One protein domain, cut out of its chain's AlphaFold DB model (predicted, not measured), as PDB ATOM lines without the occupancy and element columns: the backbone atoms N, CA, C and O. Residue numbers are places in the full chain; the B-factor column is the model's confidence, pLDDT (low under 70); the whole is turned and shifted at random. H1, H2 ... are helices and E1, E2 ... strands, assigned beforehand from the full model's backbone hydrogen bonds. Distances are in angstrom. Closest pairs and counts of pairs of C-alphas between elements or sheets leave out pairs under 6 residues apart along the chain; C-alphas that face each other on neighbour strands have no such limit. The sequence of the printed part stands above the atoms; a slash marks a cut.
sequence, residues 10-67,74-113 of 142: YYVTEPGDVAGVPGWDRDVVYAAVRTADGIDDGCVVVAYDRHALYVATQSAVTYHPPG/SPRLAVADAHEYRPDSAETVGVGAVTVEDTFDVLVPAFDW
ATOM      1  N   TYR A  10     -22.099 -22.276  47.024       84.88
ATOM      2  CA  TYR A  10     -21.782 -20.896  47.389       84.88
ATOM      3  C   TYR A  10     -22.035 -20.673  48.875       84.88
ATOM      4  O   TYR A  10     -23.098 -21.016  49.387       84.88
ATOM      5  N   TYR A  11     -21.064 -20.079  49.561       90.00
ATOM      6  CA  TYR A  11     -21.235 -19.641  50.941       90.00
ATOM      7  C   TYR A  11     -21.853 -18.247  50.950       90.00
ATOM      8  O   TYR A  11     -21.408 -17.374  50.208       90.00
ATOM      9  N   VAL A  12     -22.885 -18.057  51.767       90.88
ATOM     10  CA  VAL A  12     -23.650 -16.813  51.842       90.88
ATOM     11  C   VAL A  12     -23.402 -16.161  53.192       90.88
ATOM     12  O   VAL A  12     -23.771 -16.697  54.238       90.88
ATOM     13  N   THR A  13     -22.788 -14.988  53.150       91.69
ATOM     14  CA  THR A  13     -22.433 -14.162  54.308       91.69
ATOM     15  C   THR A  13     -23.290 -12.904  54.384       91.69
ATOM     16  O   THR A  13     -23.636 -12.441  55.469       91.69
ATOM     17  N   GLU A  14     -23.719 -12.379  53.237       90.56
ATOM     18  CA  GLU A  14     -24.509 -11.158  53.142       90.56
ATOM     19  C   GLU A  14     -25.514 -11.219  51.978       90.56
ATOM     20  O   GLU A  14     -25.396 -12.063  51.087       90.56
ATOM     21  N   PRO A  15     -26.526 -10.329  51.937       89.75
ATOM     22  CA  PRO A  15     -27.505 -10.316  50.847       89.75
ATOM     23  C   PRO A  15     -26.892 -10.136  49.452       89.75
ATOM     24  O   PRO A  15     -27.481 -10.561  48.458       89.75
ATOM     25  N   GLY A  16     -25.720  -9.498  49.362       88.00
ATOM     26  CA  GLY A  16     -24.992  -9.303  48.107       88.00
ATOM     27  C   GLY A  16     -24.590 -10.614  47.428       88.00
ATOM     28  O   GLY A  16     -24.626 -10.687  46.200       88.00
ATOM     29  N   ASP A  17     -24.319 -11.663  48.209       88.69
ATOM     30  CA  ASP A  17     -23.839 -12.958  47.712       88.69
ATOM     31  C   ASP A  17     -24.886 -13.704  46.869       88.69
ATOM     32  O   ASP A  17     -24.540 -14.527  46.023       88.69
ATOM     33  N   VAL A  18     -26.176 -13.393  47.057       89.56
ATOM     34  CA  VAL A  18     -27.298 -14.051  46.360       89.56
ATOM     35  C   VAL A  18     -27.966 -13.174  45.298       89.56
ATOM     36  O   VAL A  18     -28.942 -13.587  44.675       89.56
ATOM     37  N   ALA A  19     -27.435 -11.979  45.024       81.94
ATOM     38  CA  ALA A  19     -28.015 -11.052  44.045       81.94
ATOM     39  C   ALA A  19     -27.978 -11.565  42.589       81.94
ATOM     40  O   ALA A  19     -28.658 -11.014  41.727       81.94
ATOM     41  N   GLY A  20     -27.178 -12.598  42.307       79.75
ATOM     42  CA  GLY A  20     -26.996 -13.169  40.972       79.75
ATOM     43  C   GLY A  20     -27.826 -14.415  40.664       79.75
ATOM     44  O   GLY A  20     -27.656 -14.954  39.574       79.75
ATOM     45  N   VAL A  21     -28.676 -14.892  41.584       85.38
ATOM     46  CA  VAL A  21     -29.432 -16.146  41.418       85.38
ATOM     47  C   VAL A  21     -30.526 -15.974  40.351       85.38
ATOM     48  O   VAL A  21     -31.490 -15.239  40.574       85.38
ATOM     49  N   PRO A  22     -30.412 -16.620  39.173       84.56
ATOM     50  CA  PRO A  22     -31.348 -16.398  38.076       84.56
ATOM     51  C   PRO A  22     -32.784 -16.809  38.419       84.56
ATOM     52  O   PRO A  22     -33.025 -17.873  38.982       84.56
ATOM     53  N   GLY A  23     -33.748 -15.981  38.011       85.19
ATOM     54  CA  GLY A  23     -35.178 -16.270  38.169       85.19
ATOM     55  C   GLY A  23     -35.740 -16.005  39.565       85.19
ATOM     56  O   GLY A  23     -36.946 -16.118  39.744       85.19
ATOM     57  N   TRP A  24     -34.912 -15.593  40.525       90.62
ATOM     58  CA  TRP A  24     -35.353 -15.320  41.886       90.62
ATOM     59  C   TRP A  24     -35.087 -13.884  42.315       90.62
ATOM     60  O   TRP A  24     -34.100 -13.262  41.924       90.62
ATOM     61  N   ASP A  25     -35.980 -13.371  43.159       92.31
ATOM     62  CA  ASP A  25     -35.721 -12.142  43.894       92.31
ATOM     63  C   ASP A  25     -34.637 -12.385  44.956       92.31
ATOM     64  O   ASP A  25     -34.658 -13.391  45.671       92.31
ATOM     65  N   ARG A  26     -33.687 -11.453  45.061       94.31
ATOM     66  CA  ARG A  26     -32.557 -11.549  45.993       94.31
ATOM     67  C   ARG A  26     -33.025 -11.727  47.434       94.31
ATOM     68  O   ARG A  26     -32.462 -12.548  48.155       94.31
ATOM     69  N   ASP A  27     -34.014 -10.953  47.860       94.62
ATOM     70  CA  ASP A  27     -34.461 -10.940  49.249       94.62
ATOM     71  C   ASP A  27     -35.200 -12.245  49.578       94.62
ATOM     72  O   ASP A  27     -35.060 -12.763  50.685       94.62
ATOM     73  N   VAL A  28     -35.881 -12.845  48.594       95.88
ATOM     74  CA  VAL A  28     -36.474 -14.189  48.707       95.88
ATOM     75  C   VAL A  28     -35.406 -15.265  48.902       95.88
ATOM     76  O   VAL A  28     -35.511 -16.075  49.825       95.88
ATOM     77  N   VAL A  29     -34.364 -15.280  48.066       96.00
ATOM     78  CA  VAL A  29     -33.278 -16.265  48.204       96.00
ATOM     79  C   VAL A  29     -32.562 -16.076  49.532       96.00
ATOM     80  O   VAL A  29     -32.309 -17.046  50.244       96.00
ATOM     81  N   TYR A  30     -32.284 -14.827  49.903       95.50
ATOM     82  CA  TYR A  30     -31.646 -14.523  51.172       95.50
ATOM     83  C   TYR A  30     -32.500 -14.996  52.355       95.50
ATOM     84  O   TYR A  30     -31.975 -15.632  53.264       95.50
ATOM     85  N   ALA A  31     -33.819 -14.781  52.329       96.62
ATOM     86  CA  ALA A  31     -34.726 -15.264  53.368       96.62
ATOM     87  C   ALA A  31     -34.755 -16.801  53.471       96.62
ATOM     88  O   ALA A  31     -34.769 -17.342  54.581       96.62
ATOM     89  N   ALA A  32     -34.689 -17.518  52.345       97.38
ATOM     90  CA  ALA A  32     -34.548 -18.975  52.349       97.38
ATOM     91  C   ALA A  32     -33.228 -19.416  53.008       97.38
ATOM     92  O   ALA A  32     -33.226 -20.328  53.833       97.38
ATOM     93  N   VAL A  33     -32.115 -18.731  52.720       96.94
ATOM     94  CA  VAL A  33     -30.813 -19.012  53.352       96.94
ATOM     95  C   VAL A  33     -30.846 -18.706  54.852       96.94
ATOM     96  O   VAL A  33     -30.357 -19.501  55.648       96.94
ATOM     97  N   ARG A  34     -31.486 -17.608  55.270       96.25
ATOM     98  CA  ARG A  34     -31.714 -17.298  56.693       96.25
ATOM     99  C   ARG A  34     -32.575 -18.352  57.387       96.25
ATOM    100  O   ARG A  34     -32.391 -18.602  58.571       96.25
ATOM    101  N   THR A  35     -33.499 -18.977  56.661       96.69
ATOM    102  CA  THR A  35     -34.289 -20.098  57.182       96.69
ATOM    103  C   THR A  35     -33.419 -21.343  57.362       96.69
ATOM    104  O   THR A  35     -33.522 -22.013  58.385       96.69
ATOM    105  N   ALA A  36     -32.527 -21.624  56.406       96.44
ATOM    106  CA  ALA A  36     -31.576 -22.730  56.493       96.44
ATOM    107  C   ALA A  36     -30.549 -22.554  57.627       96.44
ATOM    108  O   ALA A  36     -30.187 -23.538  58.253       96.44
ATOM    109  N   ASP A  37     -30.136 -21.323  57.939       95.75
ATOM    110  CA  ASP A  37     -29.234 -20.996  59.064       95.75
ATOM    111  C   ASP A  37     -29.786 -21.424  60.434       95.75
ATOM    112  O   ASP A  37     -29.039 -21.735  61.356       95.75
ATOM    113  N   GLY A  38     -31.115 -21.484  60.573       93.94
ATOM    114  CA  GLY A  38     -31.767 -21.995  61.780       93.94
ATOM    115  C   GLY A  38     -31.682 -23.518  61.945       93.94
ATOM    116  O   GLY A  38     -32.157 -24.042  62.954       93.94
ATOM    117  N   ILE A  39     -31.124 -24.233  60.965       93.06
ATOM    118  CA  ILE A  39     -30.994 -25.690  60.934       93.06
ATOM    119  C   ILE A  39     -29.510 -26.040  61.042       93.06
ATOM    120  O   ILE A  39     -28.681 -25.501  60.312       93.06
ATOM    121  N   ASP A  40     -29.178 -26.982  61.926       92.31
ATOM    122  CA  ASP A  40     -27.816 -27.511  62.023       92.31
ATOM    123  C   ASP A  40     -27.391 -28.130  60.681       92.31
ATOM    124  O   ASP A  40     -28.095 -28.983  60.134       92.31
ATOM    125  N   ASP A  41     -26.262 -27.667  60.139       92.12
ATOM    126  CA  ASP A  41     -25.766 -28.039  58.806       92.12
ATOM    127  C   ASP A  41     -26.777 -27.760  57.666       92.12
ATOM    128  O   ASP A  41     -26.835 -28.487  56.673       92.12
ATOM    129  N   GLY A  42     -27.612 -26.725  57.799       96.12
ATOM    130  CA  GLY A  42     -28.613 -26.354  56.800       96.12
ATOM    131  C   GLY A  42     -28.020 -25.795  55.501       96.12
ATOM    132  O   GLY A  42     -26.988 -25.130  55.488       96.12
ATOM    133  N   CYS A  43     -28.697 -26.028  54.380       96.62
ATOM    134  CA  CYS A  43     -28.405 -25.416  53.086       96.62
ATOM    135  C   CYS A  43     -29.679 -25.214  52.256       96.62
ATOM    136  O   CYS A  43     -30.714 -25.841  52.502       96.62
ATOM    137  N   VAL A  44     -29.585 -24.374  51.226       97.44
ATOM    138  CA  VAL A  44     -30.635 -24.172  50.222       97.44
ATOM    139  C   VAL A  44     -30.174 -24.722  48.882       97.44
ATOM    140  O   VAL A  44     -29.129 -24.338  48.376       97.44
ATOM    141  N   VAL A  45     -30.974 -25.577  48.262       96.31
ATOM    142  CA  VAL A  45     -30.808 -26.005  46.876       96.31
ATOM    143  C   VAL A  45     -31.722 -25.159  45.998       96.31
ATOM    144  O   VAL A  45     -32.944 -25.200  46.137       96.31
ATOM    145  N   VAL A  46     -31.130 -24.420  45.067       95.38
ATOM    146  CA  VAL A  46     -31.850 -23.694  44.022       95.38
ATOM    147  C   VAL A  46     -32.068 -24.643  42.850       95.38
ATOM    148  O   VAL A  46     -31.112 -25.053  42.198       95.38
ATOM    149  N   ALA A  47     -33.321 -25.006  42.583       94.00
ATOM    150  CA  ALA A  47     -33.709 -25.846  41.454       94.00
ATOM    151  C   ALA A  47     -34.277 -24.971  40.330       94.00
ATOM    152  O   ALA A  47     -35.460 -24.611  40.343       94.00
ATOM    153  N   TYR A  48     -33.425 -24.595  39.373       90.50
ATOM    154  CA  TYR A  48     -33.784 -23.653  38.307       90.50
ATOM    155  C   TYR A  48     -34.823 -24.225  37.336       90.50
ATOM    156  O   TYR A  48     -35.722 -23.511  36.901       90.50
ATOM    157  N   ASP A  49     -34.740 -25.522  37.042       87.31
ATOM    158  CA  ASP A  49     -35.676 -26.263  36.190       87.31
ATOM    159  C   ASP A  49     -37.106 -26.288  36.751       87.31
ATOM    160  O   ASP A  49     -38.086 -26.284  36.004       87.31
ATOM    161  N   ARG A  50     -37.219 -26.302  38.079       89.31
ATOM    162  CA  ARG A  50     -38.484 -26.376  38.817       89.31
ATOM    163  C   ARG A  50     -38.966 -25.026  39.317       89.31
ATOM    164  O   ARG A  50     -40.078 -24.959  39.832       89.31
ATOM    165  N   HIS A  51     -38.139 -23.988  39.194       91.50
ATOM    166  CA  HIS A  51     -38.361 -22.699  39.838       91.50
ATOM    167  C   HIS A  51     -38.715 -22.891  41.328       91.50
ATOM    168  O   HIS A  51     -39.712 -22.368  41.830       91.50
ATOM    169  N   ALA A  52     -37.903 -23.690  42.031       95.31
ATOM    170  CA  ALA A  52     -38.111 -24.044  43.434       95.31
ATOM    171  C   ALA A  52     -36.844 -23.820  44.274       95.31
ATOM    172  O   ALA A  52     -35.722 -23.972  43.786       95.31
ATOM    173  N   LEU A  53     -37.041 -23.485  45.549       97.06
ATOM    174  CA  LEU A  53     -35.995 -23.420  46.570       97.06
ATOM    175  C   LEU A  53     -36.255 -24.535  47.581       97.06
ATOM    176  O   LEU A  53     -37.322 -24.571  48.192       97.06
ATOM    177  N   TYR A  54     -35.298 -25.439  47.768       97.75
ATOM    178  CA  TYR A  54     -35.400 -26.516  48.751       97.75
ATOM    179  C   TYR A  54     -34.435 -26.276  49.906       97.75
ATOM    180  O   TYR A  54     -33.235 -26.170  49.697       97.75
ATOM    181  N   VAL A  55     -34.949 -26.231  51.126       97.88
ATOM    182  CA  VAL A  55     -34.170 -26.237  52.363       97.88
ATOM    183  C   VAL A  55     -33.962 -27.688  52.796       97.88
ATOM    184  O   VAL A  55     -34.910 -28.477  52.815       97.88
ATOM    185  N   ALA A  56     -32.725 -28.046  53.120       97.25
ATOM    186  CA  ALA A  56     -32.340 -29.369  53.610       97.25
ATOM    187  C   ALA A  56     -31.068 -29.265  54.463       97.25
ATOM    188  O   ALA A  56     -30.439 -28.210  54.506       97.25
ATOM    189  N   THR A  57     -30.664 -30.353  55.113       96.31
ATOM    190  CA  THR A  57     -29.311 -30.467  55.680       96.31
ATOM    191  C   THR A  57     -28.314 -30.859  54.587       96.31
ATOM    192  O   THR A  57     -28.667 -31.596  53.661       96.31
ATOM    193  N   GLN A  58     -27.055 -30.425  54.674       93.56
ATOM    194  CA  GLN A  58     -26.035 -30.771  53.674       93.56
ATOM    195  C   GLN A  58     -25.784 -32.282  53.633       93.56
ATOM    196  O   GLN A  58     -25.607 -32.853  52.559       93.56
ATOM    197  N   SER A  59     -25.842 -32.958  54.783       93.31
ATOM    198  CA  SER A  59     -25.775 -34.426  54.858       93.31
ATOM    199  C   SER A  59     -26.899 -35.158  54.103       93.31
ATOM    200  O   SER A  59     -26.695 -36.301  53.685       93.31
ATOM    201  N   ALA A  60     -28.050 -34.517  53.869       94.69
ATOM    202  CA  ALA A  60     -29.150 -35.058  53.065       94.69
ATOM    203  C   ALA A  60     -29.008 -34.768  51.556       94.69
ATOM    204  O   ALA A  60     -29.850 -35.204  50.765       94.69
ATOM    205  N   VAL A  61     -27.954 -34.054  51.144       94.75
ATOM    206  CA  VAL A  61     -27.696 -33.648  49.760       94.75
ATOM    207  C   VAL A  61     -26.564 -34.482  49.159       94.75
ATOM    208  O   VAL A  61     -25.436 -34.505  49.643       94.75
ATOM    209  N   THR A  62     -26.846 -35.163  48.048       93.94
ATOM    210  CA  THR A  62     -25.873 -35.993  47.325       93.94
ATOM    211  C   THR A  62     -25.724 -35.533  45.879       93.94
ATOM    212  O   THR A  62     -26.673 -35.562  45.094       93.94
ATOM    213  N   TYR A  63     -24.499 -35.157  45.501       90.38
ATOM    214  CA  TYR A  63     -24.151 -34.830  44.120       90.38
ATOM    215  C   TYR A  63     -23.834 -36.082  43.303       90.38
ATOM    216  O   TYR A  63     -22.946 -36.870  43.641       90.38
ATOM    217  N   HIS A  64     -24.522 -36.220  42.176       89.06
ATOM    218  CA  HIS A  64     -24.260 -37.230  41.168       89.06
ATOM    219  C   HIS A  64     -23.587 -36.571  39.957       89.06
ATOM    220  O   HIS A  64     -24.243 -35.818  39.228       89.06
ATOM    221  N   PRO A  65     -22.290 -36.839  39.719       83.94
ATOM    222  CA  PRO A  65     -21.584 -36.269  38.583       83.94
ATOM    223  C   PRO A  65     -22.162 -36.777  37.253       83.94
ATOM    224  O   PRO A  65     -22.785 -37.846  37.210       83.94
ATOM    225  N   PRO A  66     -21.925 -36.044  36.151       82.31
ATOM    226  CA  PRO A  66     -22.311 -36.509  34.831       82.31
ATOM    227  C   PRO A  66     -21.657 -37.860  34.504       82.31
ATOM    228  O   PRO A  66     -20.588 -38.203  35.015       82.31
ATOM    229  N   GLY A  67     -22.319 -38.640  33.648       76.50
ATOM    230  CA  GLY A  67     -21.880 -39.992  33.286       76.50
ATOM    231  C   GLY A  67     -20.472 -40.039  32.674       76.50
ATOM    232  O   GLY A  67     -20.026 -39.095  32.022       76.50
ATOM    233  N   SER A  74     -26.639 -35.828  32.415       80.62
ATOM    234  CA  SER A  74     -26.467 -34.536  33.087       80.62
ATOM    235  C   SER A  74     -26.157 -34.736  34.574       80.62
ATOM    236  O   SER A  74     -26.550 -35.769  35.133       80.62
ATOM    237  N   PRO A  75     -25.451 -33.787  35.215       85.25
ATOM    238  CA  PRO A  75     -25.303 -33.777  36.666       85.25
ATOM    239  C   PRO A  75     -26.674 -33.753  37.346       85.25
ATOM    240  O   PRO A  75     -27.648 -33.224  36.801       85.25
ATOM    241  N   ARG A  76     -26.752 -34.342  38.539       89.62
ATOM    242  CA  ARG A  76     -27.978 -34.370  39.344       89.62
ATOM    243  C   ARG A  76     -27.657 -34.159  40.809       89.62
ATOM    244  O   ARG A  76     -26.590 -34.557  41.275       89.62
ATOM    245  N   LEU A  77     -28.617 -33.611  41.533       92.38
ATOM    246  CA  LEU A  77     -28.579 -33.498  42.978       92.38
ATOM    247  C   LEU A  77     -29.754 -34.283  43.561       92.38
ATOM    248  O   LEU A  77     -30.906 -34.008  43.233       92.38
ATOM    249  N   ALA A  78     -29.465 -35.280  44.391       94.81
ATOM    250  CA  ALA A  78     -30.475 -35.964  45.185       94.81
ATOM    251  C   ALA A  78     -30.561 -35.291  46.559       94.81
ATOM    252  O   ALA A  78     -29.534 -35.102  47.208       94.81
ATOM    253  N   VAL A  79     -31.769 -34.942  46.991       96.44
ATOM    254  CA  VAL A  79     -32.040 -34.319  48.292       96.44
ATOM    255  C   VAL A  79     -33.054 -35.204  49.006       96.44
ATOM    256  O   VAL A  79     -34.193 -35.291  48.559       96.44
ATOM    257  N   ALA A  80     -32.634 -35.931  50.043       95.00
ATOM    258  CA  ALA A  80     -33.445 -36.992  50.653       95.00
ATOM    259  C   ALA A  80     -34.609 -36.463  51.513       95.00
ATOM    260  O   ALA A  80     -35.710 -37.001  51.436       95.00
ATOM    261  N   ASP A  81     -34.371 -35.383  52.259       93.62
ATOM    262  CA  ASP A  81     -35.327 -34.765  53.184       93.62
ATOM    263  C   ASP A  81     -35.544 -33.296  52.802       93.62
ATOM    264  O   ASP A  81     -35.169 -32.372  53.523       93.62
ATOM    265  N   ALA A  82     -36.086 -33.062  51.607       96.62
ATOM    266  CA  ALA A  82     -36.278 -31.710  51.109       96.62
ATOM    267  C   ALA A  82     -37.524 -31.055  51.705       96.62
ATOM    268  O   ALA A  82     -38.610 -31.646  51.765       96.62
ATOM    269  N   HIS A  83     -37.377 -29.783  52.056       98.06
ATOM    270  CA  HIS A  83     -38.476 -28.896  52.382       98.06
ATOM    271  C   HIS A  83     -38.524 -27.748  51.377       98.06
ATOM    272  O   HIS A  83     -37.572 -26.992  51.245       98.06
ATOM    273  N   GLU A  84     -39.625 -27.589  50.654       97.88
ATOM    274  CA  GLU A  84     -39.780 -26.481  49.714       97.88
ATOM    275  C   GLU A  84     -40.059 -25.179  50.469       97.88
ATOM    276  O   GLU A  84     -40.978 -25.118  51.288       97.88
ATOM    277  N   TYR A  85     -39.280 -24.140  50.185       97.69
ATOM    278  CA  TYR A  85     -39.496 -22.800  50.711       97.69
ATOM    279  C   TYR A  85     -40.599 -22.088  49.920       97.69
ATOM    280  O   TYR A  85     -40.535 -21.977  48.693       97.69
ATOM    281  N   ARG A  86     -41.619 -21.596  50.624       96.31
ATOM    282  CA  ARG A  86     -42.754 -20.855  50.067       96.31
ATOM    283  C   ARG A  86     -42.532 -19.358  50.292       96.31
ATOM    284  O   ARG A  86     -42.701 -18.900  51.420       96.31
ATOM    285  N   PRO A  87     -42.187 -18.577  49.251       92.69
ATOM    286  CA  PRO A  87     -41.858 -17.161  49.418       92.69
ATOM    287  C   PRO A  87     -43.051 -16.326  49.895       92.69
ATOM    288  O   PRO A  87     -42.864 -15.392  50.664       92.69
ATOM    289  N   ASP A  88     -44.273 -16.698  49.501       91.31
ATOM    290  CA  ASP A  88     -45.488 -15.953  49.851       91.31
ATOM    291  C   ASP A  88     -45.815 -16.002  51.353       91.31
ATOM    292  O   ASP A  88     -46.410 -15.067  51.885       91.31
ATOM    293  N   SER A  89     -45.438 -17.089  52.037       90.50
ATOM    294  CA  SER A  89     -45.667 -17.278  53.477       90.50
ATOM    295  C   SER A  89     -44.388 -17.261  54.315       90.50
ATOM    296  O   SER A  89     -44.476 -17.230  55.538       90.50
ATOM    297  N   ALA A  90     -43.214 -17.259  53.679       89.50
ATOM    298  CA  ALA A  90     -41.910 -17.440  54.315       89.50
ATOM    299  C   ALA A  90     -41.809 -18.727  55.165       89.50
ATOM    300  O   ALA A  90     -41.117 -18.762  56.182       89.50
ATOM    301  N   GLU A  91     -42.487 -19.795  54.739       92.94
ATOM    302  CA  GLU A  91     -42.510 -21.093  55.422       92.94
ATOM    303  C   GLU A  91     -41.816 -22.180  54.599       92.94
ATOM    304  O   GLU A  91     -41.656 -22.064  53.384       92.94
ATOM    305  N   THR A  92     -41.448 -23.282  55.253       95.88
ATOM    306  CA  THR A  92     -40.948 -24.484  54.586       95.88
ATOM    307  C   THR A  92     -41.953 -25.626  54.702       95.88
ATOM    308  O   THR A  92     -42.505 -25.901  55.768       95.88
ATOM    309  N   VAL A  93     -42.196 -26.321  53.593       97.12
ATOM    310  CA  VAL A  93     -43.129 -27.454  53.527       97.12
ATOM    311  C   VAL A  93     -42.354 -28.708  53.163       97.12
ATOM    312  O   VAL A  93     -41.707 -28.749  52.121       97.12
ATOM    313  N   GLY A  94     -42.425 -29.740  54.003       96.75
ATOM    314  CA  GLY A  94     -41.773 -31.021  53.723       96.75
ATOM    315  C   GLY A  94     -42.331 -31.663  52.452       96.75
ATOM    316  O   GLY A  94     -43.536 -31.899  52.355       96.75
ATOM    317  N   VAL A  95     -41.456 -31.952  51.490       96.94
ATOM    318  CA  VAL A  95     -41.800 -32.600  50.211       96.94
ATOM    319  C   VAL A  95     -41.111 -33.957  50.028       96.94
ATOM    320  O   VAL A  95     -41.362 -34.647  49.042       96.94
ATOM    321  N   GLY A  96     -40.292 -34.376  50.998       94.88
ATOM    322  CA  GLY A  96     -39.581 -35.653  50.980       94.88
ATOM    323  C   GLY A  96     -38.419 -35.649  49.991       94.88
ATOM    324  O   GLY A  96     -37.779 -34.622  49.776       94.88
ATOM    325  N   ALA A  97     -38.137 -36.802  49.386       96.62
ATOM    326  CA  ALA A  97     -36.997 -36.932  48.491       96.62
ATOM    327  C   ALA A  97     -37.255 -36.275  47.126       96.62
ATOM    328  O   ALA A  97     -38.220 -36.613  46.436       96.62
ATOM    329  N   VAL A  98     -36.345 -35.401  46.691       96.50
ATOM    330  CA  VAL A  98     -36.371 -34.775  45.362       96.50
ATOM    331  C   VAL A  98     -35.065 -35.010  44.609       96.50
ATOM    332  O   VAL A  98     -33.993 -35.182  45.185       96.50
ATOM    333  N   THR A  99     -35.152 -35.035  43.280       94.88
ATOM    334  CA  THR A  99     -33.984 -35.040  42.389       94.88
ATOM    335  C   THR A  99     -34.039 -33.809  41.500       94.88
ATOM    336  O   THR A  99     -34.998 -33.630  40.744       94.88
ATOM    337  N   VAL A 100     -33.007 -32.978  41.589       91.31
ATOM    338  CA  VAL A 100     -32.816 -31.788  40.756       91.31
ATOM    339  C   VAL A 100     -31.848 -32.145  39.635       91.31
ATOM    340  O   VAL A 100     -30.784 -32.717  39.889       91.31
ATOM    341  N   GLU A 101     -32.229 -31.878  38.389       86.75
ATOM    342  CA  GLU A 101     -31.423 -32.227  37.218       86.75
ATOM    343  C   GLU A 101     -30.817 -30.980  36.570       86.75
ATOM    344  O   GLU A 101     -31.434 -29.920  36.534       86.75
ATOM    345  N   ASP A 102     -29.626 -31.151  35.991       75.62
ATOM    346  CA  ASP A 102     -29.004 -30.247  35.013       75.62
ATOM    347  C   ASP A 102     -28.502 -28.898  35.558       75.62
ATOM    348  O   ASP A 102     -27.306 -28.619  35.468       75.62
ATOM    349  N   THR A 103     -29.378 -28.080  36.147       84.88
ATOM    350  CA  THR A 103     -29.056 -26.725  36.617       84.88
ATOM    351  C   THR A 103     -29.524 -26.519  38.051       84.88
ATOM    352  O   THR A 103     -30.718 -26.448  38.338       84.88
ATOM    353  N   PHE A 104     -28.559 -26.405  38.957       91.25
ATOM    354  CA  PHE A 104     -28.806 -26.105  40.358       91.25
ATOM    355  C   PHE A 104     -27.611 -25.406  40.982       91.25
ATOM    356  O   PHE A 104     -26.479 -25.603  40.538       91.25
ATOM    357  N   ASP A 105     -27.888 -24.673  42.052       92.44
ATOM    358  CA  ASP A 105     -26.884 -24.180  42.987       92.44
ATOM    359  C   ASP A 105     -27.244 -24.618  44.408       92.44
ATOM    360  O   ASP A 105     -28.399 -24.909  44.719       92.44
ATOM    361  N   VAL A 106     -26.239 -24.695  45.269       94.06
ATOM    362  CA  VAL A 106     -26.342 -25.026  46.687       94.06
ATOM    363  C   VAL A 106     -25.796 -23.838  47.468       94.06
ATOM    364  O   VAL A 106     -24.617 -23.514  47.382       94.06
ATOM    365  N   LEU A 107     -26.656 -23.173  48.221       95.31
ATOM    366  CA  LEU A 107     -26.316 -22.024  49.045       95.31
ATOM    367  C   LEU A 107     -26.165 -22.487  50.489       95.31
ATOM    368  O   LEU A 107     -27.076 -23.092  51.057       95.31
ATOM    369  N   VAL A 108     -25.013 -22.205  51.077       94.62
ATOM    370  CA  VAL A 108     -24.658 -22.615  52.434       94.62
ATOM    371  C   VAL A 108     -24.570 -21.360  53.304       94.62
ATOM    372  O   VAL A 108     -23.776 -20.472  52.981       94.62
ATOM    373  N   PRO A 109     -25.370 -21.243  54.379       94.44
ATOM    374  CA  PRO A 109     -25.215 -20.176  55.360       94.44
ATOM    375  C   PRO A 109     -23.787 -20.155  55.915       94.44
ATOM    376  O   PRO A 109     -23.249 -21.190  56.303       94.44
ATOM    377  N   ALA A 110     -23.174 -18.976  55.929       91.44
ATOM    378  CA  ALA A 110     -21.837 -18.734  56.470       91.44
ATOM    379  C   ALA A 110     -21.804 -17.424  57.270       91.44
ATOM    380  O   ALA A 110     -20.831 -16.672  57.255       91.44
ATOM    381  N   PHE A 111     -22.914 -17.085  57.930       87.38
ATOM    382  CA  PHE A 111     -23.056 -15.815  58.643       87.38
ATOM    383  C   PHE A 111     -22.091 -15.698  59.830       87.38
ATOM    384  O   PHE A 111     -21.661 -14.596  60.169       87.38
ATOM    385  N   ASP A 112     -21.700 -16.823  60.419       79.88
ATOM    386  CA  ASP A 112     -20.682 -16.929  61.463       79.88
ATOM    387  C   ASP A 112     -19.276 -16.544  60.968       79.88
ATOM    388  O   ASP A 112     -18.464 -16.048  61.751       79.88
ATOM    389  N   TRP A 113     -18.995 -16.644  59.666       72.75
ATOM    390  CA  TRP A 113     -17.699 -16.252  59.096       72.75
ATOM    391  C   TRP A 113     -17.448 -14.750  59.148       72.75
ATOM    392  O   TRP A 113     -16.298 -14.319  59.159       72.75
TER     393      TRP A 113
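This is residues 10 to 67 and 74 to 113 of the 142 residues of an uncharacterized protein of Halobacterium salinarum (UniProt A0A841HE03). A strongly twisted sheet of seven strands curls round one helix, H2, and the short H1 packs on residues 26 to 30 of H2. The long hairpin of E5 and E6 bends sharply, and E4 pairs with E5 ahead of its bend. The printed part has 98 residues, with two named helices and seven named strands in the order E1 H1 H2 E2 E3 E4 E5 E6 E7. The sheet is branched, its neighbours antiparallel but for the parallel E1 and E7; the class is mixed, helices and strands. The whole is compact, with a radius of gyration of the C-alphas of 12.3 A and spans of 35 by 29 by 25 A.

Start at E1, residues 10 to 12, the parallel neighbour of E7, residues 104 to 109; N 12 and O 108 are 2.8 A apart, within hydrogen-bond range. H1, residues 15 to 18, only grazes the sheet; it touches H2, residues 26 to 37, with closest C-alphas of Val 18 and Arg 26 at 5.8 A. H2 is on the sheet, its closest C-alphas to E2, residues 42 to 47, being Ala 36 and Gly 42, 4.7 A. In H2 every O i to N i+4 pair is within range; H1 is too short for one. Beside E2, find E7 on one side, antiparallel, N 44 to O 107 at 2.8 A, and E3, residues 52 to 57, on the other, a hairpin, N 45 to O 54 at 2.7 A. Beside E5, residues 76 to 86, E3 and E4, residues 61 to 64, lie on one side, with N 55 to O 83 at 2.7 A and N 62 to O 78 at 2.8 A; E6, residues 91 to 101, is on the other, N 84 to O 93 at 2.8 A.

Find C-alpha 10, where E1 begins, at (-21.782, -20.896, 47.389). H2 runs 16.5 A from C-alpha 26 at (-32.557, -11.549, 45.993). E5, 22.7 A, bends by 93 degrees at residue 80, and E6, 24.0 A, by 86 degrees at residue 96. E7, 16.5 A, ends at C-alpha 109, (-25.215, -20.176, 55.360).

The two C-alphas farthest apart, of Gly 67 and Ser 89, are 38.6 A apart. Residues 68 to 73 are not printed; C-alphas 67 and 74 are 7.1 A apart across the cut. Of the links printed whole, none is long. The mean pLDDT of the printed part is 91.9, and no printed residue is under 70.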